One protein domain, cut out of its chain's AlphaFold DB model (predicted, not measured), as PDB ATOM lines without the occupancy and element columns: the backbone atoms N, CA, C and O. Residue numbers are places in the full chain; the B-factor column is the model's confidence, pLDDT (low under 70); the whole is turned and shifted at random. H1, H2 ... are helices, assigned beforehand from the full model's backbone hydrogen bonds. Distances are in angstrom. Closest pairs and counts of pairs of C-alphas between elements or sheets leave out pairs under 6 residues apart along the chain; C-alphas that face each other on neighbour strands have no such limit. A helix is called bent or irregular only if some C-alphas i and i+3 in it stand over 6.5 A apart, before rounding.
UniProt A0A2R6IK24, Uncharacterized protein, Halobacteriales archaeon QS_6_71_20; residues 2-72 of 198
ATOM      1  N   SER A   2      26.479  41.616 -81.811       54.41
ATOM      2  CA  SER A   2      26.814  40.822 -80.630       54.41
ATOM      3  C   SER A   2      25.521  40.219 -80.109       54.41
ATOM      4  O   SER A   2      24.648  40.977 -79.686       54.41
ATOM      5  N   ASP A   3      25.398  38.900 -80.181       64.75
ATOM      6  CA  ASP A   3      24.349  38.149 -79.502       64.75
ATOM      7  C   ASP A   3      24.590  38.304 -78.001       64.75
ATOM      8  O   ASP A   3      25.353  37.572 -77.377       64.75
ATOM      9  N   THR A   4      24.046  39.381 -77.431       64.50
ATOM     10  CA  THR A   4      23.977  39.547 -75.982       64.50
ATOM     11  C   THR A   4      23.093  38.413 -75.494       64.50
ATOM     12  O   THR A   4      21.937  38.326 -75.916       64.50
ATOM     13  N   SER A   5      23.671  37.497 -74.721       67.69
ATOM     14  CA  SER A   5      23.015  36.245 -74.371       67.69
ATOM     15  C   SER A   5      21.690  36.546 -73.669       67.69
ATOM     16  O   SER A   5      21.601  37.487 -72.881       67.69
ATOM     17  N   LEU A   6      20.638  35.775 -73.958       67.38
ATOM     18  CA  LEU A   6      19.354  35.887 -73.249       67.38
ATOM     19  C   LEU A   6      19.531  35.816 -71.724       67.38
ATOM     20  O   LEU A   6      18.769  36.429 -70.986       67.38
ATOM     21  N   VAL A   7      20.587  35.135 -71.275       72.31
ATOM     22  CA  VAL A   7      20.980  35.003 -69.873       72.31
ATOM     23  C   VAL A   7      21.403  36.345 -69.258       72.31
ATOM     24  O   VAL A   7      21.089  36.591 -68.102       72.31
ATOM     25  N   ASP A   8      22.008  37.260 -70.025       73.31
ATOM     26  CA  ASP A   8      22.386  38.603 -69.542       73.31
ATOM     27  C   ASP A   8      21.180  39.543 -69.344       73.31
ATOM     28  O   ASP A   8      21.324  40.626 -68.777       73.31
ATOM     29  N   ARG A   9      19.990  39.174 -69.846       77.56
ATOM     30  CA  ARG A   9      18.750  39.951 -69.664       77.56
ATOM     31  C   ARG A   9      17.917  39.500 -68.473       77.56
ATOM     32  O   ARG A   9      16.964  40.196 -68.132       77.56
ATOM     33  N   ILE A  10      18.234  38.353 -67.885       81.62
ATOM     34  CA  ILE A  10      17.503  37.828 -66.738       81.62
ATOM     35  C   ILE A  10      18.135  38.432 -65.486       81.62
ATOM     36  O   ILE A  10      19.272  38.105 -65.141       81.62
ATOM     37  N   ASP A  11      17.412  39.326 -64.810       84.94
ATOM     38  CA  ASP A  11      17.831  39.809 -63.498       84.94
ATOM     39  C   ASP A  11      17.558  38.710 -62.470       84.94
ATOM     40  O   ASP A  11      16.431  38.489 -62.030       84.94
ATOM     41  N   ALA A  12      18.608  37.970 -62.125       79.69
ATOM     42  CA  ALA A  12      18.511  36.900 -61.143       79.69
ATOM     43  C   ALA A  12      17.980  37.415 -59.795       79.69
ATOM     44  O   ALA A  12      17.268  36.680 -59.120       79.69
ATOM     45  N   ASN A  13      18.268  38.669 -59.423       76.94
ATOM     46  CA  ASN A  13      17.791  39.232 -58.158       76.94
ATOM     47  C   ASN A  13      16.268  39.398 -58.171       76.94
ATOM     48  O   ASN A  13      15.610  39.030 -57.206       76.94
ATOM     49  N   GLU A  14      15.704  39.854 -59.293       80.62
ATOM     50  CA  GLU A  14      14.252  40.002 -59.455       80.62
ATOM     51  C   GLU A  14      13.535  38.642 -59.421       80.62
ATOM     52  O   GLU A  14      12.462  38.515 -58.833       80.62
ATOM     53  N   LEU A  15      14.163  37.593 -59.971       82.19
ATOM     54  CA  LEU A  15      13.664  36.221 -59.853       82.19
ATOM     55  C   LEU A  15      13.633  35.743 -58.398       82.19
ATOM     56  O   LEU A  15      12.625  35.184 -57.970       82.19
ATOM     57  N   PHE A  16      14.700  35.970 -57.630       82.38
ATOM     58  CA  PHE A  16      14.767  35.538 -56.230       82.38
ATOM     59  C   PHE A  16      13.803  36.296 -55.315       82.38
ATOM     60  O   PHE A  16      13.308  35.697 -54.361       82.38
ATOM     61  N   ASP A  17      13.516  37.561 -55.617       81.50
ATOM     62  CA  ASP A  17      12.537  38.371 -54.883       81.50
ATOM     63  C   ASP A  17      11.087  37.939 -55.172       81.50
ATOM     64  O   ASP A  17      10.198  38.164 -54.353       81.50
ATOM     65  N   SER A  18      10.841  37.314 -56.329       84.38
ATOM     66  CA  SER A  18       9.513  36.819 -56.717       84.38
ATOM     67  C   SER A  18       9.152  35.446 -56.137       84.38
ATOM     68  O   SER A  18       7.993  35.041 -56.208       84.38
ATOM     69  N   LEU A  19      10.125  34.720 -55.579       84.69
ATOM     70  CA  LEU A  19       9.909  33.382 -55.031       84.69
ATOM     71  C   LEU A  19       9.313  33.452 -53.621       84.69
ATOM     72  O   LEU A  19       9.907  34.035 -52.713       84.69
ATOM     73  N   ASP A  20       8.174  32.786 -53.414       87.12
ATOM     74  CA  ASP A  20       7.616  32.570 -52.078       87.12
ATOM     75  C   ASP A  20       8.323  31.386 -51.406       87.12
ATOM     76  O   ASP A  20       7.969  30.219 -51.582       87.12
ATOM     77  N   TYR A  21       9.367  31.687 -50.636       83.50
ATOM     78  CA  TYR A  21      10.101  30.674 -49.881       83.50
ATOM     79  C   TYR A  21       9.229  29.977 -48.824       83.50
ATOM     80  O   TYR A  21       9.527  28.844 -48.458       83.50
ATOM     81  N   GLY A  22       8.160  30.618 -48.338       81.81
ATOM     82  CA  GLY A  22       7.235  30.005 -47.389       81.81
ATOM     83  C   GLY A  22       6.501  28.825 -48.017       81.81
ATOM     84  O   GLY A  22       6.506  27.734 -47.453       81.81
ATOM     85  N   GLU A  23       5.963  29.027 -49.220       86.19
ATOM     86  CA  GLU A  23       5.315  27.967 -50.003       86.19
ATOM     87  C   GLU A  23       6.330  26.910 -50.468       86.19
ATOM     88  O   GLU A  23       6.083  25.707 -50.387       86.19
ATOM     89  N   LEU A  24       7.522  27.335 -50.897       86.62
ATOM     90  CA  LEU A  24       8.540  26.437 -51.451       86.62
ATOM     91  C   LEU A  24       9.087  25.425 -50.430       86.62
ATOM     92  O   LEU A  24       9.543  24.342 -50.809       86.62
ATOM     93  N   PHE A  25       9.058  25.779 -49.144       85.00
ATOM     94  CA  PHE A  25       9.510  24.921 -48.049       85.00
ATOM     95  C   PHE A  25       8.369  24.316 -47.225       85.00
ATOM     96  O   PHE A  25       8.659  23.572 -46.281       85.00
ATOM     97  N   GLU A  26       7.109  24.559 -47.583       88.12
ATOM     98  CA  GLU A  26       5.959  23.943 -46.924       88.12
ATOM     99  C   GLU A  26       6.035  22.408 -47.021       88.12
ATOM    100  O   GLU A  26       6.319  21.823 -48.070       88.12
ATOM    101  N   GLY A  27       5.851  21.723 -45.893       87.94
ATOM    102  CA  GLY A  27       5.954  20.269 -45.789       87.94
ATOM    103  C   GLY A  27       7.385  19.721 -45.784       87.94
ATOM    104  O   GLY A  27       7.575  18.502 -45.710       87.94
ATOM    105  N   THR A  28       8.410  20.577 -45.844       86.56
ATOM    106  CA  THR A  28       9.810  20.154 -45.711       86.56
ATOM    107  C   THR A  28      10.244  20.158 -44.242       86.56
ATOM    108  O   THR A  28       9.707  20.904 -43.431       86.56
ATOM    109  N   PRO A  29      11.267  19.379 -43.847       81.56
ATOM    110  CA  PRO A  29      11.793  19.416 -42.477       81.56
ATOM    111  C   PRO A  29      12.464  20.749 -42.096       81.56
ATOM    112  O   PRO A  29      12.956  20.871 -40.978       81.56
ATOM    113  N   ILE A  30      12.536  21.699 -43.031       81.12
ATOM    114  CA  ILE A  30      13.097  23.042 -42.854       81.12
ATOM    115  C   ILE A  30      11.976  24.071 -42.604       81.12
ATOM    116  O   ILE A  30      12.251  25.212 -42.232       81.12
ATOM    117  N   GLU A  31      10.712  23.670 -42.781       81.44
ATOM    118  CA  GLU A  31       9.533  24.479 -42.479       81.44
ATOM    119  C   GLU A  31       9.577  24.935 -41.009       81.44
ATOM    120  O   GLU A  31       9.602  24.121 -40.084       81.44
ATOM    121  N   GLY A  32       9.634  26.251 -40.790       76.00
ATOM    122  CA  GLY A  32       9.709  26.862 -39.459       76.00
ATOM    123  C   GLY A  32      11.116  27.040 -38.872       76.00
ATOM    124  O   GLY A  32      11.237  27.696 -37.840       76.00
ATOM    125  N   GLU A  33      12.173  26.520 -39.508       76.25
ATOM    126  CA  GLU A  33      13.574  26.804 -39.124       76.25
ATOM    127  C   GLU A  33      14.153  27.996 -39.915       76.25
ATOM    128  O   GLU A  33      15.174  28.568 -39.540       76.25
ATOM    129  N   LEU A  34      13.469  28.406 -40.990       77.06
ATOM    130  CA  LEU A  34      13.805  29.578 -41.794       77.06
ATOM    131  C   LEU A  34      13.109  30.829 -41.245       77.06
ATOM    132  O   LEU A  34      11.957  31.103 -41.583       77.06
ATOM    133  N   ASP A  35      13.815  31.611 -40.428       75.38
ATOM    134  CA  ASP A  35      13.379  32.965 -40.077       75.38
ATOM    135  C   ASP A  35      13.874  33.969 -41.125       75.38
ATOM    136  O   ASP A  35      14.934  34.579 -41.001       75.38
ATOM    137  N   LEU A  36      13.098  34.112 -42.198       74.88
ATOM    138  CA  LEU A  36      13.378  35.068 -43.274       74.88
ATOM    139  C   LEU A  36      12.895  36.492 -42.941       74.88
ATOM    140  O   LEU A  36      12.916  37.362 -43.808       74.88
ATOM    141  N   THR A  37      12.413  36.736 -41.715       73.62
ATOM    142  CA  THR A  37      11.913  38.056 -41.292       73.62
ATOM    143  C   THR A  37      12.977  38.928 -40.622       73.62
ATOM    144  O   THR A  37      12.732  40.114 -40.392       73.62
ATOM    145  N   GLY A  38      14.146  38.354 -40.321       72.69
ATOM    146  CA  GLY A  38      15.288  39.050 -39.735       72.69
ATOM    147  C   GLY A  38      16.104  39.880 -40.733       72.69
ATOM    148  O   GLY A  38      15.858  39.885 -41.935       72.69
ATOM    149  N   ASP A  39      17.120  40.577 -40.216       78.38
ATOM    150  CA  ASP A  39      18.087  41.348 -41.016       78.38
ATOM    151  C   ASP A  39      19.126  40.459 -41.742       78.38
ATOM    152  O   ASP A  39      20.011  40.965 -42.438       78.38
ATOM    153  N   GLU A  40      19.061  39.138 -41.556       81.56
ATOM    154  CA  GLU A  40      19.984  38.165 -42.140       81.56
ATOM    155  C   GLU A  40      19.671  37.917 -43.621       81.56
ATOM    156  O   GLU A  40      18.525  37.979 -44.072       81.56
ATOM    157  N   SER A  41      20.705  37.633 -44.417       83.94
ATOM    158  CA  SER A  41      20.489  37.315 -45.830       83.94
ATOM    159  C   SER A  41      19.823  35.944 -45.985       83.94
ATOM    160  O   SER A  41      20.170  35.004 -45.273       83.94
ATOM    161  N   VAL A  42      18.949  35.785 -46.987       83.00
ATOM    162  CA  VAL A  42      18.290  34.498 -47.301       83.00
ATOM    163  C   VAL A  42      19.307  33.357 -47.424       83.00
ATOM    164  O   VAL A  42      19.064  32.247 -46.960       83.00
ATOM    165  N   ALA A  43      20.477  33.634 -48.007       84.38
ATOM    166  CA  ALA A  43      21.553  32.659 -48.144       84.38
ATOM    167  C   ALA A  43      22.141  32.214 -46.792       84.38
ATOM    168  O   ALA A  43      22.505  31.048 -46.643       84.38
ATOM    169  N   GLU A  44      22.233  33.120 -45.819       87.31
ATOM    170  CA  GLU A  44      22.726  32.838 -44.470       87.31
ATOM    171  C   GLU A  44      21.707  32.026 -43.669       87.31
ATOM    172  O   GLU A  44      22.063  30.965 -43.155       87.31
ATOM    173  N   THR A  45      20.434  32.432 -43.662       86.81
ATOM    174  CA  THR A  45      19.351  31.697 -42.989       86.81
ATOM    175  C   THR A  45      19.182  30.294 -43.579       86.81
ATOM    176  O   THR A  45      19.155  29.299 -42.852       86.81
ATOM    177  N   LEU A  46      19.146  30.186 -44.913       84.75
ATOM    178  CA  LEU A  46      19.032  28.904 -45.608       84.75
ATOM    179  C   LEU A  46      20.272  28.031 -45.392       84.75
ATOM    180  O   LEU A  46      20.154  26.841 -45.100       84.75
ATOM    181  N   GLY A  47      21.466  28.616 -45.509       88.88
ATOM    182  CA  GLY A  47      22.726  27.923 -45.261       88.88
ATOM    183  C   GLY A  47      22.831  27.410 -43.824       88.88
ATOM    184  O   GLY A  47      23.283  26.285 -43.610       88.88
ATOM    185  N   GLY A  48      22.356  28.194 -42.854       89.81
ATOM    186  CA  GLY A  48      22.271  27.832 -41.443       89.81
ATOM    187  C   GLY A  48      21.329  26.658 -41.201       89.81
ATOM    188  O   GLY A  48      21.754  25.651 -40.635       89.81
ATOM    189  N   ALA A  49      20.092  26.735 -41.694       87.00
ATOM    190  CA  ALA A  49      19.092  25.681 -41.520       87.00
ATOM    191  C   ALA A  49      19.514  24.362 -42.200       87.00
ATOM    192  O   ALA A  49      19.487  23.288 -41.591       87.00
ATOM    193  N   VAL A  50      20.013  24.427 -43.442       87.31
ATOM    194  CA  VAL A  50      20.561  23.251 -44.143       87.31
ATOM    195  C   VAL A  50      21.781  22.701 -43.401       87.31
ATOM    196  O   VAL A  50      21.899  21.488 -43.206       87.31
ATOM    197  N   GLY A  51      22.681  23.576 -42.950       90.75
ATOM    198  CA  GLY A  51      23.866  23.203 -42.182       90.75
ATOM    199  C   GLY A  51      23.521  22.506 -40.867       90.75
ATOM    200  O   GLY A  51      24.127  21.483 -40.542       90.75
ATOM    201  N   ALA A  52      22.518  22.999 -40.141       90.44
ATOM    202  CA  ALA A  52      22.022  22.404 -38.907       90.44
ATOM    203  C   ALA A  52      21.397  21.025 -39.153       90.44
ATOM    204  O   ALA A  52      21.720  20.067 -38.446       90.44
ATOM    205  N   LEU A  53      20.574  20.887 -40.195       87.44
ATOM    206  CA  LEU A  53      19.935  19.623 -40.561       87.44
ATOM    207  C   LEU A  53      20.960  18.553 -40.969       87.44
ATOM    208  O   LEU A  53      20.922  17.414 -40.480       87.44
ATOM    209  N   VAL A  54      21.925  18.920 -41.817       91.44
ATOM    210  CA  VAL A  54      23.034  18.037 -42.210       91.44
ATOM    211  C   VAL A  54      23.908  17.713 -41.000       91.44
ATOM    212  O   VAL A  54      24.225  16.546 -40.765       91.44
ATOM    213  N   GLY A  55      24.255  18.716 -40.192       93.44
ATOM    214  CA  GLY A  55      25.058  18.567 -38.983       93.44
ATOM    215  C   GLY A  55      24.422  17.620 -37.968       93.44
ATOM    216  O   GLY A  55      25.106  16.742 -37.445       93.44
ATOM    217  N   ARG A  56      23.106  17.720 -37.752       91.50
ATOM    218  CA  ARG A  56      22.332  16.815 -36.891       91.50
ATOM    219  C   ARG A  56      22.359  15.391 -37.432       91.50
ATOM    220  O   ARG A  56      22.697  14.471 -36.696       91.50
ATOM    221  N   THR A  57      22.084  15.212 -38.722       90.88
ATOM    222  CA  THR A  57      22.050  13.887 -39.363       90.88
ATOM    223  C   THR A  57      23.418  13.198 -39.315       90.88
ATOM    224  O   THR A  57      23.537  12.031 -38.935       90.88
ATOM    225  N   VAL A  58      24.479  13.929 -39.672       92.69
ATOM    226  CA  VAL A  58      25.861  13.432 -39.647       92.69
ATOM    227  C   VAL A  58      26.320  13.188 -38.210       92.69
ATOM    228  O   VAL A  58      26.886  12.134 -37.921       92.69
ATOM    229  N   GLY A  59      26.039  14.121 -37.301       92.62
ATOM    230  CA  GLY A  59      26.355  14.015 -35.880       92.62
ATOM    231  C   GLY A  59      25.680  12.813 -35.224       92.62
ATOM    232  O   GLY A  59      26.335  12.056 -34.513       92.62
ATOM    233  N   GLU A  60      24.408  12.563 -35.530       94.56
ATOM    234  CA  GLU A  60      23.663  11.400 -35.053       94.56
ATOM    235  C   GLU A  60      24.227  10.095 -35.627       94.56
ATOM    236  O   GLU A  60      24.429   9.129 -34.891       94.56
ATOM    237  N   ALA A  61      24.533  10.048 -36.925       91.19
ATOM    238  CA  ALA A  61      25.117   8.864 -37.549       91.19
ATOM    239  C   ALA A  61      26.495   8.518 -36.957       91.19
ATOM    240  O   ALA A  61      26.782   7.349 -36.675       91.19
ATOM    241  N   ILE A  62      27.340   9.530 -36.740       91.12
ATOM    242  CA  ILE A  62      28.652   9.387 -36.099       91.12
ATOM    243  C   ILE A  62      28.478   8.976 -34.633       91.12
ATOM    244  O   ILE A  62      29.089   7.997 -34.201       91.12
ATOM    245  N   GLY A  63      27.596   9.653 -33.894       90.31
ATOM    246  CA  GLY A  63      27.279   9.367 -32.498       90.31
ATOM    247  C   GLY A  63      26.779   7.939 -32.290       90.31
ATOM    248  O   GLY A  63      27.295   7.236 -31.427       90.31
ATOM    249  N   LYS A  64      25.867   7.449 -33.140       89.62
ATOM    250  CA  LYS A  64      25.381   6.058 -33.116       89.62
ATOM    251  C   LYS A  64      26.500   5.048 -33.358       89.62
ATOM    252  O   LYS A  64      26.558   4.025 -32.679       89.62
ATOM    253  N   ARG A  65      27.403   5.318 -34.307       87.00
ATOM    254  CA  ARG A  65      28.551   4.436 -34.586       87.00
ATOM    255  C   ARG A  65      29.561   4.422 -33.439       87.00
ATOM    256  O   ARG A  65      30.067   3.355 -33.109       87.00
ATOM    257  N   LEU A  66      29.833   5.575 -32.824       83.75
ATOM    258  CA  LEU A  66      30.687   5.692 -31.638       83.75
ATOM    259  C   LEU A  66      30.063   5.017 -30.417       83.75
ATOM    260  O   LEU A  66      30.766   4.296 -29.718       83.75
ATOM    261  N   ALA A  67      28.759   5.191 -30.192       80.81
ATOM    262  CA  ALA A  67      28.028   4.521 -29.123       80.81
ATOM    263  C   ALA A  67      28.084   2.998 -29.295       80.81
ATOM    264  O   ALA A  67      28.516   2.304 -28.382       80.81
ATOM    265  N   ALA A  68      27.785   2.480 -30.493       81.25
ATOM    266  CA  ALA A  68      27.860   1.046 -30.785       81.25
ATOM    267  C   ALA A  68      29.290   0.479 -30.652       81.25
ATOM    268  O   ALA A  68      29.483  -0.640 -30.177       81.25
ATOM    269  N   ALA A  69      30.308   1.252 -31.042       77.81
ATOM    270  CA  ALA A  69      31.707   0.864 -30.873       77.81
ATOM    271  C   ALA A  69      32.157   0.911 -29.397       77.81
ATOM    272  O   ALA A  69      32.924   0.051 -28.966       77.81
ATOM    273  N   GLY A  70      31.661   1.880 -28.620       64.69
ATOM    274  CA  GLY A  70      31.930   2.037 -27.189       64.69
ATOM    275  C   GLY A  70      31.217   0.999 -26.319       64.69
ATOM    276  O   GLY A  70      31.793   0.517 -25.350       64.69
ATOM    277  N   GLU A  71      30.020   0.554 -26.708       55.75
ATOM    278  CA  GLU A  71      29.253  -0.474 -25.987       55.75
ATOM    279  C   GLU A  71      29.948  -1.848 -25.988       55.75
ATOM    280  O   GLU A  71      29.700  -2.689 -25.126       55.75
ATOM    281  N   THR A  72      30.889  -2.070 -26.914       56.31
ATOM    282  CA  THR A  72      31.676  -3.314 -26.972       56.31
ATOM    283  C   THR A  72      32.947  -3.262 -26.105       56.31
ATOM    284  O   THR A  72      33.651  -4.266 -25.980       56.31
TER     285      THR A  72
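What this domain is: This is residues 2 to 72 of the 198 residues of an uncharacterized protein of Halobacteriales archaeon QS_6_71_20 (UniProt A0A2R6IK24). A thin, stretched-out model: a string of three short helices, H1, H2 and H3, leads into a small body, from which one long straight helix, H4, sticks out with its residues 54 to 70. In the body the long loop of residues 25 to 41 folds back beside the first part of H4, while residues 2 to 15 stick out at the other end, so that two arms make the length. The printed part has 71 residues with four named helices, in the order H1, H2, H3, H4, and no named strand; its class is all helix. The whole is extended, with a radius of gyration of the C-alphas of 19.3 A, and it spans 69 by 32 by 23 A.

Where its parts are: The printed part begins at Ser 2, with its C-alpha at (26.814, 40.822, -80.630). H1 is residues 6 to 9, 5.5 A from first to last C-alpha, beginning at C-alpha 6 at (19.354, 35.887, -73.249). H2 is residues 12 to 18, 10.0 A long by the same measure. H3 is residues 21 to 24, 4.8 A long. Residues 25 to 41 hold no named element. H4 is residues 42 to 70, 40.5 A from C-alpha 42 at (18.290, 34.498, -47.301) to C-alpha 70 at (31.930, 2.037, -27.189).

How they stand to each other: H1 touches no helix, and it is apart from H2, H3 and H4. H2 is also apart from H3 and from H4. H3 and H4 are apart as well. The N-to-C direction of H1 has its largest component, 0.85, along y, and that of H4 has its largest, -0.85, along y. In H2 and H4 every pair of O of residue i and N of residue i+4 is within hydrogen-bond range; H1 and H3, of four residues each, are too short for such a pair, and in each the one O i to N i+3 pair is within range. No helix is bent or irregular.

The domain as a whole: The two C-alphas farthest apart are those of Ser 2 and Thr 72, the first and last printed residues, at 69.6 A. Residues 2 to 15 stand free, of which 6 to 9 belong to H1 and 12 to 15 to H2. Residues 54 to 72 stand free too, of which 54 to 70 belong to H4. Without these stretches the body has 38 residues, spans 26 by 22 by 14 A and has a radius of gyration of 9.6 A. The links H1 to H2 and H2 to H3 are tight, with 2 residues each; the link H3 to H4 is long, with 17. The printed part has no cut. Its mean pLDDT is 81.6, and residues 2 to 6 and 70 to 72 are under 70.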